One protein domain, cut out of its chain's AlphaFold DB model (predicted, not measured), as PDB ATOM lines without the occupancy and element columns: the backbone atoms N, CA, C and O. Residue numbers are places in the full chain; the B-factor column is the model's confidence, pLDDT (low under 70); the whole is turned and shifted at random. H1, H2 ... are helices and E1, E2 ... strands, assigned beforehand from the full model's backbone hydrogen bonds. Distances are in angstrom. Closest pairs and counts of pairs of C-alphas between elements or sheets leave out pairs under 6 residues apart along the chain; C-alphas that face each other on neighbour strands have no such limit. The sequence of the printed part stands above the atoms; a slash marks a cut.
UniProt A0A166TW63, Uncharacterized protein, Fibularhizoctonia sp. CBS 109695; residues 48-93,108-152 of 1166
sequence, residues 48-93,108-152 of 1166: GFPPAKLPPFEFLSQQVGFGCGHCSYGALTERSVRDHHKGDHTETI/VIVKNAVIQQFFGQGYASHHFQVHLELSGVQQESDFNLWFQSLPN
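Overview. This is residues 48 to 93 and 108 to 152 of the 1166 residues of an uncharacterized protein of Fibularhizoctonia sp. CBS 109695 (UniProt A0A166TW63). A small closed barrel of four antiparallel strands, E1, E2, E4 and E3 round the ring, has H1 packed on its outside. H2 follows H1 beyond the barrel, while H3 lies off the barrel toward the other end of the longest axis, reached by a long link. The printed part has 91 residues with three named helices and four named strands, in the order E1 E2 H1 H2 E3 E4 H3, and its class is mixed, helices and strands, with under half of the residues in named elements. The whole is compact, with a radius of gyration of the C-alphas of 13.2 A, and its C-alphas span 33 by 27 by 25 A.

Arrangement. Residues 48 to 62 hold no named element. E1, residues 63 to 68, and E2, residues 73 to 75, form an antiparallel hairpin, with N 66 and O 75 at 2.9 A, within hydrogen-bond range. H1, residues 78 to 88, is on the barrel and outside it, at a height of 7.8 A over the sheet. It lies over E1 and, only just, over E2, with 3 C-alphas falling on E2. It runs along the strands, but only just, at 29 degrees to E1 on the local plane. The closest C-alphas of H1 and E1 are those of Glu 78 and Phe 66, 5.7 A apart. H2, residues 90 to 93, is not on the barrel and meets H1 only through their link. E3, residues 109 to 117, bends by 87 degrees at residue 112 and is antiparallel to E1, with N 65 and O 113 at 2.9 A. E4, residues 127 to 130, forms a hairpin with E3, with N 128 and O 116 at 2.9 A. E4 is also antiparallel to E2, with N 74 and O 127 at 3.4 A. H3, residues 142 to 148, is not on the barrel and is apart from H1 and H2. In H1 and H3 every O i to N i+4 pair is within hydrogen-bond range; H2 is too short for such a pair.

Along the chain. E1 begins at C-alpha 63 (-36.246, -17.652, 13.653) and is 15.1 A long; E2 is 7.0 A. H1 is 15.5 A and H2 5.4 A. E3, 18.3 A, begins at C-alpha 109 (-38.232, -2.001, 16.598); E4 is 9.8 A. H3, 10.0 A, ends at C-alpha 148 (-29.230, -12.426, -10.155).

Size, cuts and confidence. The two C-alphas farthest apart, those of Phe 59 and Ile 93, are 36.0 A apart. Residues 94 to 107 are not printed, and C-alphas 93 and 108 are 11.6 A apart across the cut. Of the links that are printed whole, E4 to H3 is long, with 11 residues. The mean pLDDT of the printed part is 77.3; it is under 70 at residues 48 to 50, 52, 91 to 93, 120 to 125 and 138 to 152.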
ATOM      1  N   GLY A  48     -26.164  -3.810  -0.181       59.22
ATOM      2  CA  GLY A  48     -26.593  -4.441   1.072       59.22
ATOM      3  C   GLY A  48     -28.101  -4.495   1.313       59.22
ATOM      4  O   GLY A  48     -28.803  -3.497   1.226       59.22
ATOM      5  N   PHE A  49     -28.539  -5.686   1.728       57.78
ATOM      6  CA  PHE A  49     -29.912  -6.067   2.074       57.78
ATOM      7  C   PHE A  49     -30.930  -6.120   0.908       57.78
ATOM      8  O   PHE A  49     -30.808  -5.402  -0.085       57.78
ATOM      9  N   PRO A  50     -31.920  -7.031   0.992       62.06
ATOM     10  CA  PRO A  50     -33.069  -7.080   0.087       62.06
ATOM     11  C   PRO A  50     -34.110  -5.982   0.415       62.06
ATOM     12  O   PRO A  50     -34.016  -5.327   1.455       62.06
ATOM     13  N   PRO A  51     -35.140  -5.766  -0.430       70.88
ATOM     14  CA  PRO A  51     -36.210  -4.807  -0.139       70.88
ATOM     15  C   PRO A  51     -36.956  -5.104   1.177       70.88
ATOM     16  O   PRO A  51     -37.129  -6.253   1.578       70.88
ATOM     17  N   ALA A  52     -37.470  -4.050   1.826       63.19
ATOM     18  CA  ALA A  52     -38.010  -4.054   3.199       63.19
ATOM     19  C   ALA A  52     -39.204  -4.999   3.489       63.19
ATOM     20  O   ALA A  52     -39.633  -5.127   4.640       63.19
ATOM     21  N   LYS A  53     -39.764  -5.649   2.464       78.62
ATOM     22  CA  LYS A  53     -40.893  -6.579   2.571       78.62
ATOM     23  C   LYS A  53     -40.646  -7.830   1.731       78.62
ATOM     24  O   LYS A  53     -41.026  -7.885   0.567       78.62
ATOM     25  N   LEU A  54     -40.023  -8.834   2.344       80.00
ATOM     26  CA  LEU A  54     -39.861 -10.166   1.762       80.00
ATOM     27  C   LEU A  54     -40.878 -11.175   2.322       80.00
ATOM     28  O   LEU A  54     -41.183 -11.110   3.516       80.00
ATOM     29  N   PRO A  55     -41.343 -12.146   1.513       86.81
ATOM     30  CA  PRO A  55     -41.914 -13.387   2.024       86.81
ATOM     31  C   PRO A  55     -40.826 -14.265   2.676       86.81
ATOM     32  O   PRO A  55     -39.636 -14.057   2.427       86.81
ATOM     33  N   PRO A  56     -41.194 -15.267   3.490       87.94
ATOM     34  CA  PRO A  56     -40.240 -16.246   4.000       87.94
ATOM     35  C   PRO A  56     -39.787 -17.193   2.885       87.94
ATOM     36  O   PRO A  56     -40.620 -17.777   2.193       87.94
ATOM     37  N   PHE A  57     -38.480 -17.409   2.746       83.69
ATOM     38  CA  PHE A  57     -37.929 -18.405   1.824       83.69
ATOM     39  C   PHE A  57     -38.067 -19.812   2.406       83.69
ATOM     40  O   PHE A  57     -37.602 -20.063   3.517       83.69
ATOM     41  N   GLU A  58     -38.655 -20.746   1.660       78.81
ATOM     42  CA  GLU A  58     -38.957 -22.104   2.149       78.81
ATOM     43  C   GLU A  58     -37.709 -22.906   2.563       78.81
ATOM     44  O   GLU A  58     -37.783 -23.770   3.433       78.81
ATOM     45  N   PHE A  59     -36.547 -22.592   1.980       78.06
ATOM     46  CA  PHE A  59     -35.274 -23.281   2.216       78.06
ATOM     47  C   PHE A  59     -34.386 -22.647   3.306       78.06
ATOM     48  O   PHE A  59     -33.301 -23.164   3.572       78.06
ATOM     49  N   LEU A  60     -34.806 -21.546   3.946       82.44
ATOM     50  CA  LEU A  60     -34.054 -20.902   5.034       82.44
ATOM     51  C   LEU A  60     -34.766 -21.070   6.381       82.44
ATOM     52  O   LEU A  60     -35.973 -20.856   6.504       82.44
ATOM     53  N   SER A  61     -34.010 -21.393   7.432       84.62
ATOM     54  CA  SER A  61     -34.567 -21.545   8.779       84.62
ATOM     55  C   SER A  61     -35.141 -20.220   9.289       84.62
ATOM     56  O   SER A  61     -34.404 -19.246   9.455       84.62
ATOM     57  N   GLN A  62     -36.446 -20.198   9.557       93.00
ATOM     58  CA  GLN A  62     -37.122 -19.073  10.198       93.00
ATOM     59  C   GLN A  62     -36.808 -19.060  11.696       93.00
ATOM     60  O   GLN A  62     -36.857 -20.096  12.360       93.00
ATOM     61  N   GLN A  63     -36.497 -17.884  12.232       94.19
ATOM     62  CA  GLN A  63     -36.246 -17.652  13.653       94.19
ATOM     63  C   GLN A  63     -37.047 -16.427  14.113       94.19
ATOM     64  O   GLN A  63     -37.411 -15.577  13.302       94.19
ATOM     65  N   VAL A  64     -37.336 -16.325  15.410       95.56
ATOM     66  CA  VAL A  64     -38.039 -15.168  15.986       95.56
ATOM     67  C   VAL A  64     -37.015 -14.247  16.640       95.56
ATOM     68  O   VAL A  64     -36.222 -14.691  17.467       95.56
ATOM     69  N   GLY A  65     -37.036 -12.965  16.282       95.50
ATOM     70  CA  GLY A  65     -36.110 -11.968  16.807       95.50
ATOM     71  C   GLY A  65     -36.670 -10.552  16.731       95.50
ATOM     72  O   GLY A  65     -37.836 -10.302  17.046       95.50
ATOM     73  N   PHE A  66     -35.818  -9.613  16.333       96.50
ATOM     74  CA  PHE A  66     -36.121  -8.189  16.254       96.50
ATOM     75  C   PHE A  66     -35.893  -7.692  14.827       96.50
ATOM     76  O   PHE A  66     -34.909  -8.069  14.190       96.50
ATOM     77  N   GLY A  67     -36.788  -6.837  14.340       93.81
ATOM     78  CA  GLY A  67     -36.744  -6.263  12.996       93.81
ATOM     79  C   GLY A  67     -36.739  -4.737  13.006       93.81
ATOM     80  O   GLY A  67     -37.282  -4.110  13.921       93.81
ATOM     81  N   CYS A  68     -36.101  -4.126  12.012       93.69
ATOM     82  CA  CYS A  68     -36.088  -2.678  11.836       93.69
ATOM     83  C   CYS A  68     -37.397  -2.203  11.189       93.69
ATOM     84  O   CYS A  68     -37.750  -2.649  10.105       93.69
ATOM     85  N   GLY A  69     -38.099  -1.240  11.791       90.38
ATOM     86  CA  GLY A  69     -39.337  -0.693  11.216       90.38
ATOM     87  C   GLY A  69     -39.169   0.082   9.897       90.38
ATOM     88  O   GLY A  69     -40.173   0.476   9.309       90.38
ATOM     89  N   HIS A  70     -37.932   0.316   9.439       87.44
ATOM     90  CA  HIS A  70     -37.611   1.141   8.264       87.44
ATOM     91  C   HIS A  70     -37.009   0.360   7.079       87.44
ATOM     92  O   HIS A  70     -37.012   0.869   5.960       87.44
ATOM     93  N   CYS A  71     -36.497  -0.857   7.281       90.00
ATOM     94  CA  CYS A  71     -35.832  -1.651   6.239       90.00
ATOM     95  C   CYS A  71     -35.920  -3.160   6.539       90.00
ATOM     96  O   CYS A  71     -36.502  -3.562   7.540       90.00
ATOM     97  N   SER A  72     -35.323  -4.022   5.708       91.12
ATOM     98  CA  SER A  72     -35.347  -5.476   5.941       91.12
ATOM     99  C   SER A  72     -34.361  -5.960   7.019       91.12
ATOM    100  O   SER A  72     -34.162  -7.169   7.132       91.12
ATOM    101  N   TYR A  73     -33.666  -5.090   7.759       92.19
ATOM    102  CA  TYR A  73     -32.668  -5.530   8.739       92.19
ATOM    103  C   TYR A  73     -33.331  -6.295   9.890       92.19
ATOM    104  O   TYR A  73     -34.260  -5.799  10.533       92.19
ATOM    105  N   GLY A  74     -32.817  -7.490  10.183       94.50
ATOM    106  CA  GLY A  74     -33.230  -8.306  11.320       94.50
ATOM    107  C   GLY A  74     -32.037  -8.686  12.190       94.50
ATOM    108  O   GLY A  74     -30.908  -8.754  11.709       94.50
ATOM    109  N   ALA A  75     -32.269  -8.961  13.471       94.31
ATOM    110  CA  ALA A  75     -31.259  -9.534  14.357       94.31
ATOM    111  C   ALA A  75     -31.875 -10.278  15.548       94.31
ATOM    112  O   ALA A  75     -32.988  -9.995  15.988       94.31
ATOM    113  N   LEU A  76     -31.095 -11.188  16.136       93.88
ATOM    114  CA  LEU A  76     -31.474 -11.937  17.340       93.88
ATOM    115  C   LEU A  76     -31.502 -11.088  18.625       93.88
ATOM    116  O   LEU A  76     -32.008 -11.548  19.644       93.88
ATOM    117  N   THR A  77     -30.986  -9.851  18.606       93.12
ATOM    118  CA  THR A  77     -31.018  -8.953  19.774       93.12
ATOM    119  C   THR A  77     -31.580  -7.578  19.426       93.12
ATOM    120  O   THR A  77     -31.251  -6.999  18.390       93.12
ATOM    121  N   GLU A  78     -32.376  -7.015  20.340       94.25
ATOM    122  CA  GLU A  78     -32.924  -5.659  20.210       94.25
ATOM    123  C   GLU A  78     -31.813  -4.602  20.088       94.25
ATOM    124  O   GLU A  78     -31.973  -3.595  19.400       94.25
ATOM    125  N   ARG A  79     -30.658  -4.849  20.726       90.06
ATOM    126  CA  ARG A  79     -29.488  -3.966  20.673       90.06
ATOM    127  C   ARG A  79     -28.932  -3.853  19.255       90.06
ATOM    128  O   ARG A  79     -28.717  -2.739  18.800       90.06
ATOM    129  N   SER A  80     -28.753  -4.970  18.550       91.06
ATOM    130  CA  SER A  80     -28.230  -4.971  17.178       91.06
ATOM    131  C   SER A  80     -29.112  -4.151  16.230       91.06
ATOM    132  O   SER A  80     -28.592  -3.330  15.482       91.06
ATOM    133  N   VAL A  81     -30.441  -4.298  16.317       91.19
ATOM    134  CA  VAL A  81     -31.387  -3.495  15.517       91.19
ATOM    135  C   VAL A  81     -31.343  -2.017  15.911       91.19
ATOM    136  O   VAL A  81     -31.373  -1.152  15.043       91.19
ATOM    137  N   ARG A  82     -31.235  -1.711  17.210       89.62
ATOM    138  CA  ARG A  82     -31.139  -0.332  17.716       89.62
ATOM    139  C   ARG A  82     -29.847   0.365  17.284       89.62
ATOM    140  O   ARG A  82     -29.872   1.560  17.005       89.62
ATOM    141  N   ASP A  83     -28.733  -0.359  17.249       86.38
ATOM    142  CA  ASP A  83     -27.432   0.182  16.853       86.38
ATOM    143  C   ASP A  83     -27.346   0.338  15.316       86.38
ATOM    144  O   ASP A  83     -26.870   1.373  14.854       86.38
ATOM    145  N   HIS A  84     -27.930  -0.581  14.529       91.12
ATOM    146  CA  HIS A  84     -28.169  -0.395  13.085       91.12
ATOM    147  C   HIS A  84     -29.074   0.819  12.793       91.12
ATOM    148  O   HIS A  84     -28.703   1.681  12.003       91.12
ATOM    149  N   HIS A  85     -30.225   0.948  13.468       88.69
ATOM    150  CA  HIS A  85     -31.167   2.055  13.232       88.69
ATOM    151  C   HIS A  85     -30.538   3.434  13.503       88.69
ATOM    152  O   HIS A  85     -30.799   4.392  12.779       88.69
ATOM    153  N   LYS A  86     -29.634   3.527  14.487       85.44
ATOM    154  CA  LYS A  86     -28.827   4.736  14.723       85.44
ATOM    155  C   LYS A  86     -27.808   5.020  13.616       85.44
ATOM    156  O   LYS A  86     -27.541   6.189  13.357       85.44
ATOM    157  N   GLY A  87     -27.209   3.987  13.026       86.44
ATOM    158  CA  GLY A  87     -26.225   4.131  11.951       86.44
ATOM    159  C   GLY A  87     -26.867   4.533  10.626       86.44
ATOM    160  O   GLY A  87     -26.487   5.539  10.042       86.44
ATOM    161  N   ASP A  88     -27.880   3.779  10.199       83.38
ATOM    162  CA  ASP A  88     -28.332   3.775   8.800       83.38
ATOM    163  C   ASP A  88     -29.656   4.540   8.569       83.38
ATOM    164  O   ASP A  88     -30.096   4.697   7.430       83.38
ATOM    165  N   HIS A  89     -30.311   5.025   9.635       83.31
ATOM    166  CA  HIS A  89     -31.613   5.716   9.565       83.31
ATOM    167  C   HIS A  89     -31.679   7.047  10.344       83.31
ATOM    168  O   HIS A  89     -32.758   7.619  10.512       83.31
ATOM    169  N   THR A  90     -30.546   7.590  10.802       72.75
ATOM    170  CA  THR A  90     -30.506   8.870  11.538       72.75
ATOM    171  C   THR A  90     -30.864  10.082  10.673       72.75
ATOM    172  O   THR A  90     -31.564  10.978  11.146       72.75
ATOM    173  N   GLU A  91     -30.474  10.104   9.394       64.19
ATOM    174  CA  GLU A  91     -30.814  11.208   8.478       64.19
ATOM    175  C   GLU A  91     -32.326  11.295   8.199       64.19
ATOM    176  O   GLU A  91     -32.884  12.392   8.101       64.19
ATOM    177  N   THR A  92     -33.024  10.153   8.181       59.78
ATOM    178  CA  THR A  92     -34.485  10.075   8.000       59.78
ATOM    179  C   THR A  92     -35.252  10.747   9.144       59.78
ATOM    180  O   THR A  92     -36.345  11.260   8.933       59.78
ATOM    181  N   ILE A  93     -34.670  10.806  10.348       56.03
ATOM    182  CA  ILE A  93     -35.248  11.521  11.495       56.03
ATOM    183  C   ILE A  93     -35.061  13.035  11.324       56.03
ATOM    184  O   ILE A  93     -35.990  13.807  11.550       56.03
ATOM    185  N   VAL A 108     -40.265   1.683  16.961       76.06
ATOM    186  CA  VAL A 108     -39.470   1.550  15.726       76.06
ATOM    187  C   VAL A 108     -38.829   0.163  15.566       76.06
ATOM    188  O   VAL A 108     -38.393  -0.197  14.473       76.06
ATOM    189  N   ILE A 109     -38.786  -0.642  16.632       86.81
ATOM    190  CA  ILE A 109     -38.232  -2.001  16.598       86.81
ATOM    191  C   ILE A 109     -39.381  -3.007  16.654       86.81
ATOM    192  O   ILE A 109     -40.056  -3.141  17.676       86.81
ATOM    193  N   VAL A 110     -39.573  -3.750  15.565       86.50
ATOM    194  CA  VAL A 110     -40.569  -4.820  15.475       86.50
ATOM    195  C   VAL A 110     -40.107  -5.980  16.356       86.50
ATOM    196  O   VAL A 110     -39.168  -6.703  16.015       86.50
ATOM    197  N   LYS A 111     -40.740  -6.143  17.519       88.25
ATOM    198  CA  LYS A 111     -40.490  -7.281  18.415       88.25
ATOM    199  C   LYS A 111     -41.203  -8.524  17.895       88.25
ATOM    200  O   LYS A 111     -42.312  -8.424  17.379       88.25
ATOM    201  N   ASN A 112     -40.576  -9.684  18.073       92.25
ATOM    202  CA  ASN A 112     -41.023 -10.965  17.524       92.25
ATOM    203  C   ASN A 112     -41.118 -10.966  15.985       92.25
ATOM    204  O   ASN A 112     -41.934 -11.685  15.412       92.25
ATOM    205  N   ALA A 113     -40.281 -10.169  15.313       93.00
ATOM    206  CA  ALA A 113     -40.140 -10.235  13.865       93.00
ATOM    207  C   ALA A 113     -39.639 -11.629  13.463       93.00
ATOM    208  O   ALA A 113     -38.695 -12.144  14.068       93.00
ATOM    209  N   VAL A 114     -40.242 -12.224  12.432       94.00
ATOM    210  CA  VAL A 114     -39.679 -13.429  11.816       94.00
ATOM    211  C   VAL A 114     -38.475 -13.000  10.990       94.00
ATOM    212  O   VAL A 114     -38.570 -12.109  10.146       94.00
ATOM    213  N   ILE A 115     -37.331 -13.611  11.266       95.12
ATOM    214  CA  ILE A 115     -36.068 -13.343  10.590       95.12
ATOM    215  C   ILE A 115     -35.517 -14.629   9.976       95.12
ATOM    216  O   ILE A 115     -35.712 -15.725  10.504       95.12
ATOM    217  N   GLN A 116     -34.821 -14.493   8.854       93.12
ATOM    218  CA  GLN A 116     -34.073 -15.563   8.198       93.12
ATOM    219  C   GLN A 116     -32.611 -15.137   8.023       93.12
ATOM    220  O   GLN A 116     -32.271 -13.961   8.162       93.12
ATOM    221  N   GLN A 117     -31.733 -16.106   7.769       90.06
ATOM    222  CA  GLN A 117     -30.282 -15.925   7.720       90.06
ATOM    223  C   GLN A 117     -29.729 -16.677   6.502       90.06
ATOM    224  O   GLN A 117     -30.010 -17.862   6.340       90.06
ATOM    225  N   PHE A 118     -28.947 -16.013   5.642       70.56
ATOM    226  CA  PHE A 118     -28.411 -16.645   4.421       70.56
ATOM    227  C   PHE A 118     -27.276 -17.650   4.689       70.56
ATOM    228  O   PHE A 118     -27.078 -18.579   3.910       70.56
ATOM    229  N   PHE A 119     -26.531 -17.484   5.787       72.44
ATOM    230  CA  PHE A 119     -25.398 -18.337   6.157       72.44
ATOM    231  C   PHE A 119     -25.421 -18.601   7.662       72.44
ATOM    232  O   PHE A 119     -25.406 -17.646   8.431       72.44
ATOM    233  N   GLY A 120     -25.411 -19.866   8.093       56.28
ATOM    234  CA  GLY A 120     -25.569 -20.216   9.514       56.28
ATOM    235  C   GLY A 120     -24.438 -19.742  10.441       56.28
ATOM    236  O   GLY A 120     -24.665 -19.554  11.633       56.28
ATOM    237  N   GLN A 121     -23.221 -19.541   9.919       44.72
ATOM    238  CA  GLN A 121     -22.070 -19.005  10.661       44.72
ATOM    239  C   GLN A 121     -21.138 -18.200   9.739       44.72
ATOM    240  O   GLN A 121     -21.009 -18.506   8.555       44.72
ATOM    241  N   GLY A 122     -20.449 -17.195  10.297       46.47
ATOM    242  CA  GLY A 122     -19.398 -16.415   9.622       46.47
ATOM    243  C   GLY A 122     -19.608 -14.897   9.684       46.47
ATOM    244  O   GLY A 122     -20.695 -14.421  10.000       46.47
ATOM    245  N   TYR A 123     -18.578 -14.112   9.353       38.72
ATOM    246  CA  TYR A 123     -18.627 -12.637   9.432       38.72
ATOM    247  C   TYR A 123     -19.617 -11.966   8.456       38.72
ATOM    248  O   TYR A 123     -19.920 -10.793   8.632       38.72
ATOM    249  N   ALA A 124     -20.149 -12.703   7.473       46.47
ATOM    250  CA  ALA A 124     -21.186 -12.252   6.538       46.47
ATOM    251  C   ALA A 124     -22.589 -12.830   6.850       46.47
ATOM    252  O   ALA A 124     -23.483 -12.796   6.006       46.47
ATOM    253  N   SER A 125     -22.797 -13.409   8.042       66.25
ATOM    254  CA  SER A 125     -24.044 -14.095   8.433       66.25
ATOM    255  C   SER A 125     -25.174 -13.137   8.854       66.25
ATOM    256  O   SER A 125     -25.714 -13.197   9.963       66.25
ATOM    257  N   HIS A 126     -25.544 -12.229   7.949       79.44
ATOM    258  CA  HIS A 126     -26.621 -11.267   8.169       79.44
ATOM    259  C   HIS A 126     -27.982 -11.959   8.312       79.44
ATOM    260  O   HIS A 126     -28.327 -12.859   7.541       79.44
ATOM    261  N   HIS A 127     -28.755 -11.495   9.293       92.00
ATOM    262  CA  HIS A 127     -30.172 -11.808   9.422       92.00
ATOM    263  C   HIS A 127     -30.997 -10.697   8.755       92.00
ATOM    264  O   HIS A 127     -30.586  -9.535   8.721       92.00
ATOM    265  N   PHE A 128     -32.169 -11.046   8.239       93.12
ATOM    266  CA  PHE A 128     -33.105 -10.108   7.622       93.12
ATOM    267  C   PHE A 128     -34.546 -10.478   7.985       93.12
ATOM    268  O   PHE A 128     -34.855 -11.650   8.200       93.12
ATOM    269  N   GLN A 129     -35.420  -9.479   8.080       93.88
ATOM    270  CA  GLN A 129     -36.835  -9.647   8.393       93.88
ATOM    271  C   GLN A 129     -37.623 -10.149   7.179       93.88
ATOM    272  O   GLN A 129     -37.482  -9.634   6.068       93.88
ATOM    273  N   VAL A 130     -38.510 -11.111   7.431       93.25
ATOM    274  CA  VAL A 130     -39.514 -11.614   6.490       93.25
ATOM    275  C   VAL A 130     -40.911 -11.499   7.096       93.25
ATOM    276  O   VAL A 130     -41.089 -11.494   8.314       93.25
ATOM    277  N   HIS A 131     -41.922 -11.390   6.239       91.62
ATOM    278  CA  HIS A 131     -43.311 -11.160   6.629       91.62
ATOM    279  C   HIS A 131     -44.143 -12.378   6.225       91.62
ATOM    280  O   HIS A 131     -44.355 -12.618   5.037       91.62
ATOM    281  N   LEU A 132     -44.611 -13.155   7.212       89.44
ATOM    282  CA  LEU A 132     -45.382 -14.393   6.993       89.44
ATOM    283  C   LEU A 132     -46.609 -14.182   6.087       89.44
ATOM    284  O   LEU A 132     -46.950 -15.061   5.305       89.44
ATOM    285  N   GLU A 133     -47.225 -13.001   6.158       86.56
ATOM    286  CA  GLU A 133     -48.398 -12.590   5.369       86.56
ATOM    287  C   GLU A 133     -48.158 -12.567   3.847       86.56
ATOM    288  O   GLU A 133     -49.116 -12.560   3.081       86.56
ATOM    289  N   LEU A 134     -46.896 -12.567   3.399       82.31
ATOM    290  CA  LEU A 134     -46.521 -12.610   1.979       82.31
ATOM    291  C   LEU A 134     -46.220 -14.038   1.478       82.31
ATOM    292  O   LEU A 134     -45.917 -14.227   0.300       82.31
ATOM    293  N   SER A 135     -46.279 -15.050   2.351       81.31
ATOM    294  CA  SER A 135     -46.041 -16.448   1.976       81.31
ATOM    295  C   SER A 135     -47.072 -16.916   0.938       81.31
ATOM    296  O   SER A 135     -48.277 -16.795   1.149       81.31
ATOM    297  N   GLY A 136     -46.593 -17.429  -0.200       73.38
ATOM    298  CA  GLY A 136     -47.424 -17.847  -1.337       73.38
ATOM    299  C   GLY A 136     -47.581 -16.814  -2.464       73.38
ATOM    300  O   GLY A 136     -48.178 -17.138  -3.488       73.38
ATOM    301  N   VAL A 137     -47.028 -15.600  -2.337       73.56
ATOM    302  CA  VAL A 137     -46.961 -14.637  -3.454       73.56
ATOM    303  C   VAL A 137     -45.783 -14.987  -4.372       73.56
ATOM    304  O   VAL A 137     -44.634 -14.977  -3.930       73.56
ATOM    305  N   GLN A 138     -46.042 -15.269  -5.656       57.84
ATOM    306  CA  GLN A 138     -44.976 -15.518  -6.637       57.84
ATOM    307  C   GLN A 138     -44.118 -14.261  -6.858       57.84
ATOM    308  O   GLN A 138     -44.613 -13.207  -7.256       57.84
ATOM    309  N   GLN A 139     -42.811 -14.386  -6.623       62.22
ATOM    310  CA  GLN A 139     -41.828 -13.332  -6.870       62.22
ATOM    311  C   GLN A 139     -41.338 -13.396  -8.324       62.22
ATOM    312  O   GLN A 139     -40.329 -14.036  -8.596       62.22
ATOM    313  N   GLU A 140     -42.031 -12.746  -9.261       52.06
ATOM    314  CA  GLU A 140     -41.575 -12.671 -10.668       52.06
ATOM    315  C   GLU A 140     -40.836 -11.357 -10.992       52.06
ATOM    316  O   GLU A 140     -39.910 -11.359 -11.795       52.06
ATOM    317  N   SER A 141     -41.207 -10.267 -10.309       60.25
ATOM    318  CA  SER A 141     -40.513  -8.970 -10.209       60.25
ATOM    319  C   SER A 141     -39.112  -8.990  -9.571       60.25
ATOM    320  O   SER A 141     -38.179  -9.694  -9.956       60.25
ATOM    321  N   ASP A 142     -38.960  -8.132  -8.568       53.59
ATOM    322  CA  ASP A 142     -37.687  -7.445  -8.320       53.59
ATOM    323  C   ASP A 142     -36.683  -8.265  -7.496       53.59
ATOM    324  O   ASP A 142     -35.483  -7.991  -7.514       53.59
ATOM    325  N   PHE A 143     -37.151  -9.303  -6.793       58.97
ATOM    326  CA  PHE A 143     -36.270 -10.183  -6.022       58.97
ATOM    327  C   PHE A 143     -35.388 -11.059  -6.920       58.97
ATOM    328  O   PHE A 143     -34.216 -11.240  -6.604       58.97
ATOM    329  N   ASN A 144     -35.903 -11.555  -8.051       59.09
ATOM    330  CA  ASN A 144     -35.093 -12.349  -8.981       59.09
ATOM    331  C   ASN A 144     -33.981 -11.499  -9.598       59.09
ATOM    332  O   ASN A 144     -32.842 -11.950  -9.659       59.09
ATOM    333  N   LEU A 145     -34.287 -10.251  -9.969       54.06
ATOM    334  CA  LEU A 145     -33.304  -9.288 -10.471       54.06
ATOM    335  C   LEU A 145     -32.240  -8.961  -9.405       54.06
ATOM    336  O   LEU A 145     -31.046  -9.010  -9.691       54.06
ATOM    337  N   TRP A 146     -32.647  -8.714  -8.153       65.12
ATOM    338  CA  TRP A 146     -31.715  -8.512  -7.033       65.12
ATOM    339  C   TRP A 146     -30.842  -9.747  -6.754       65.12
ATOM    340  O   TRP A 146     -29.651  -9.614  -6.490       65.12
ATOM    341  N   PHE A 147     -31.403 -10.954  -6.826       54.22
ATOM    342  CA  PHE A 147     -30.664 -12.192  -6.576       54.22
ATOM    343  C   PHE A 147     -29.687 -12.523  -7.718       54.22
ATOM    344  O   PHE A 147     -28.572 -12.978  -7.465       54.22
ATOM    345  N   GLN A 148     -30.074 -12.252  -8.968       52.22
ATOM    346  CA  GLN A 148     -29.230 -12.426 -10.155       52.22
ATOM    347  C   GLN A 148     -28.116 -11.370 -10.254       52.22
ATOM    348  O   GLN A 148     -27.056 -11.668 -10.800       52.22
ATOM    349  N   SER A 149     -28.296 -10.173  -9.679       49.94
ATOM    350  CA  SER A 149     -27.248  -9.139  -9.641       49.94
ATOM    351  C   SER A 149     -26.120  -9.423  -8.633       49.94
ATOM    352  O   SER A 149     -25.101  -8.725  -8.628       49.94
ATOM    353  N   LEU A 150     -26.245 -10.467  -7.801       47.94
ATOM    354  CA  LEU A 150     -25.193 -10.883  -6.871       47.94
ATOM    355  C   LEU A 150     -23.968 -11.429  -7.650       47.94
ATOM    356  O   LEU A 150     -24.112 -12.423  -8.364       47.94
ATOM    357  N   PRO A 151     -22.742 -10.875  -7.481       37.84
ATOM    358  CA  PRO A 151     -21.608 -11.067  -8.412       37.84
ATOM    359  C   PRO A 151     -21.063 -12.486  -8.677       37.84
ATOM    360  O   PRO A 151     -20.080 -12.619  -9.398       37.84
ATOM    361  N   ASN A 152     -21.638 -13.536  -8.087       42.03
ATOM    362  CA  ASN A 152     -21.136 -14.913  -8.154       42.03
ATOM    363  C   ASN A 152     -22.103 -15.913  -8.822       42.03
ATOM    364  O   ASN A 152     -21.802 -17.104  -8.821       42.03
TER     365      ASN A 152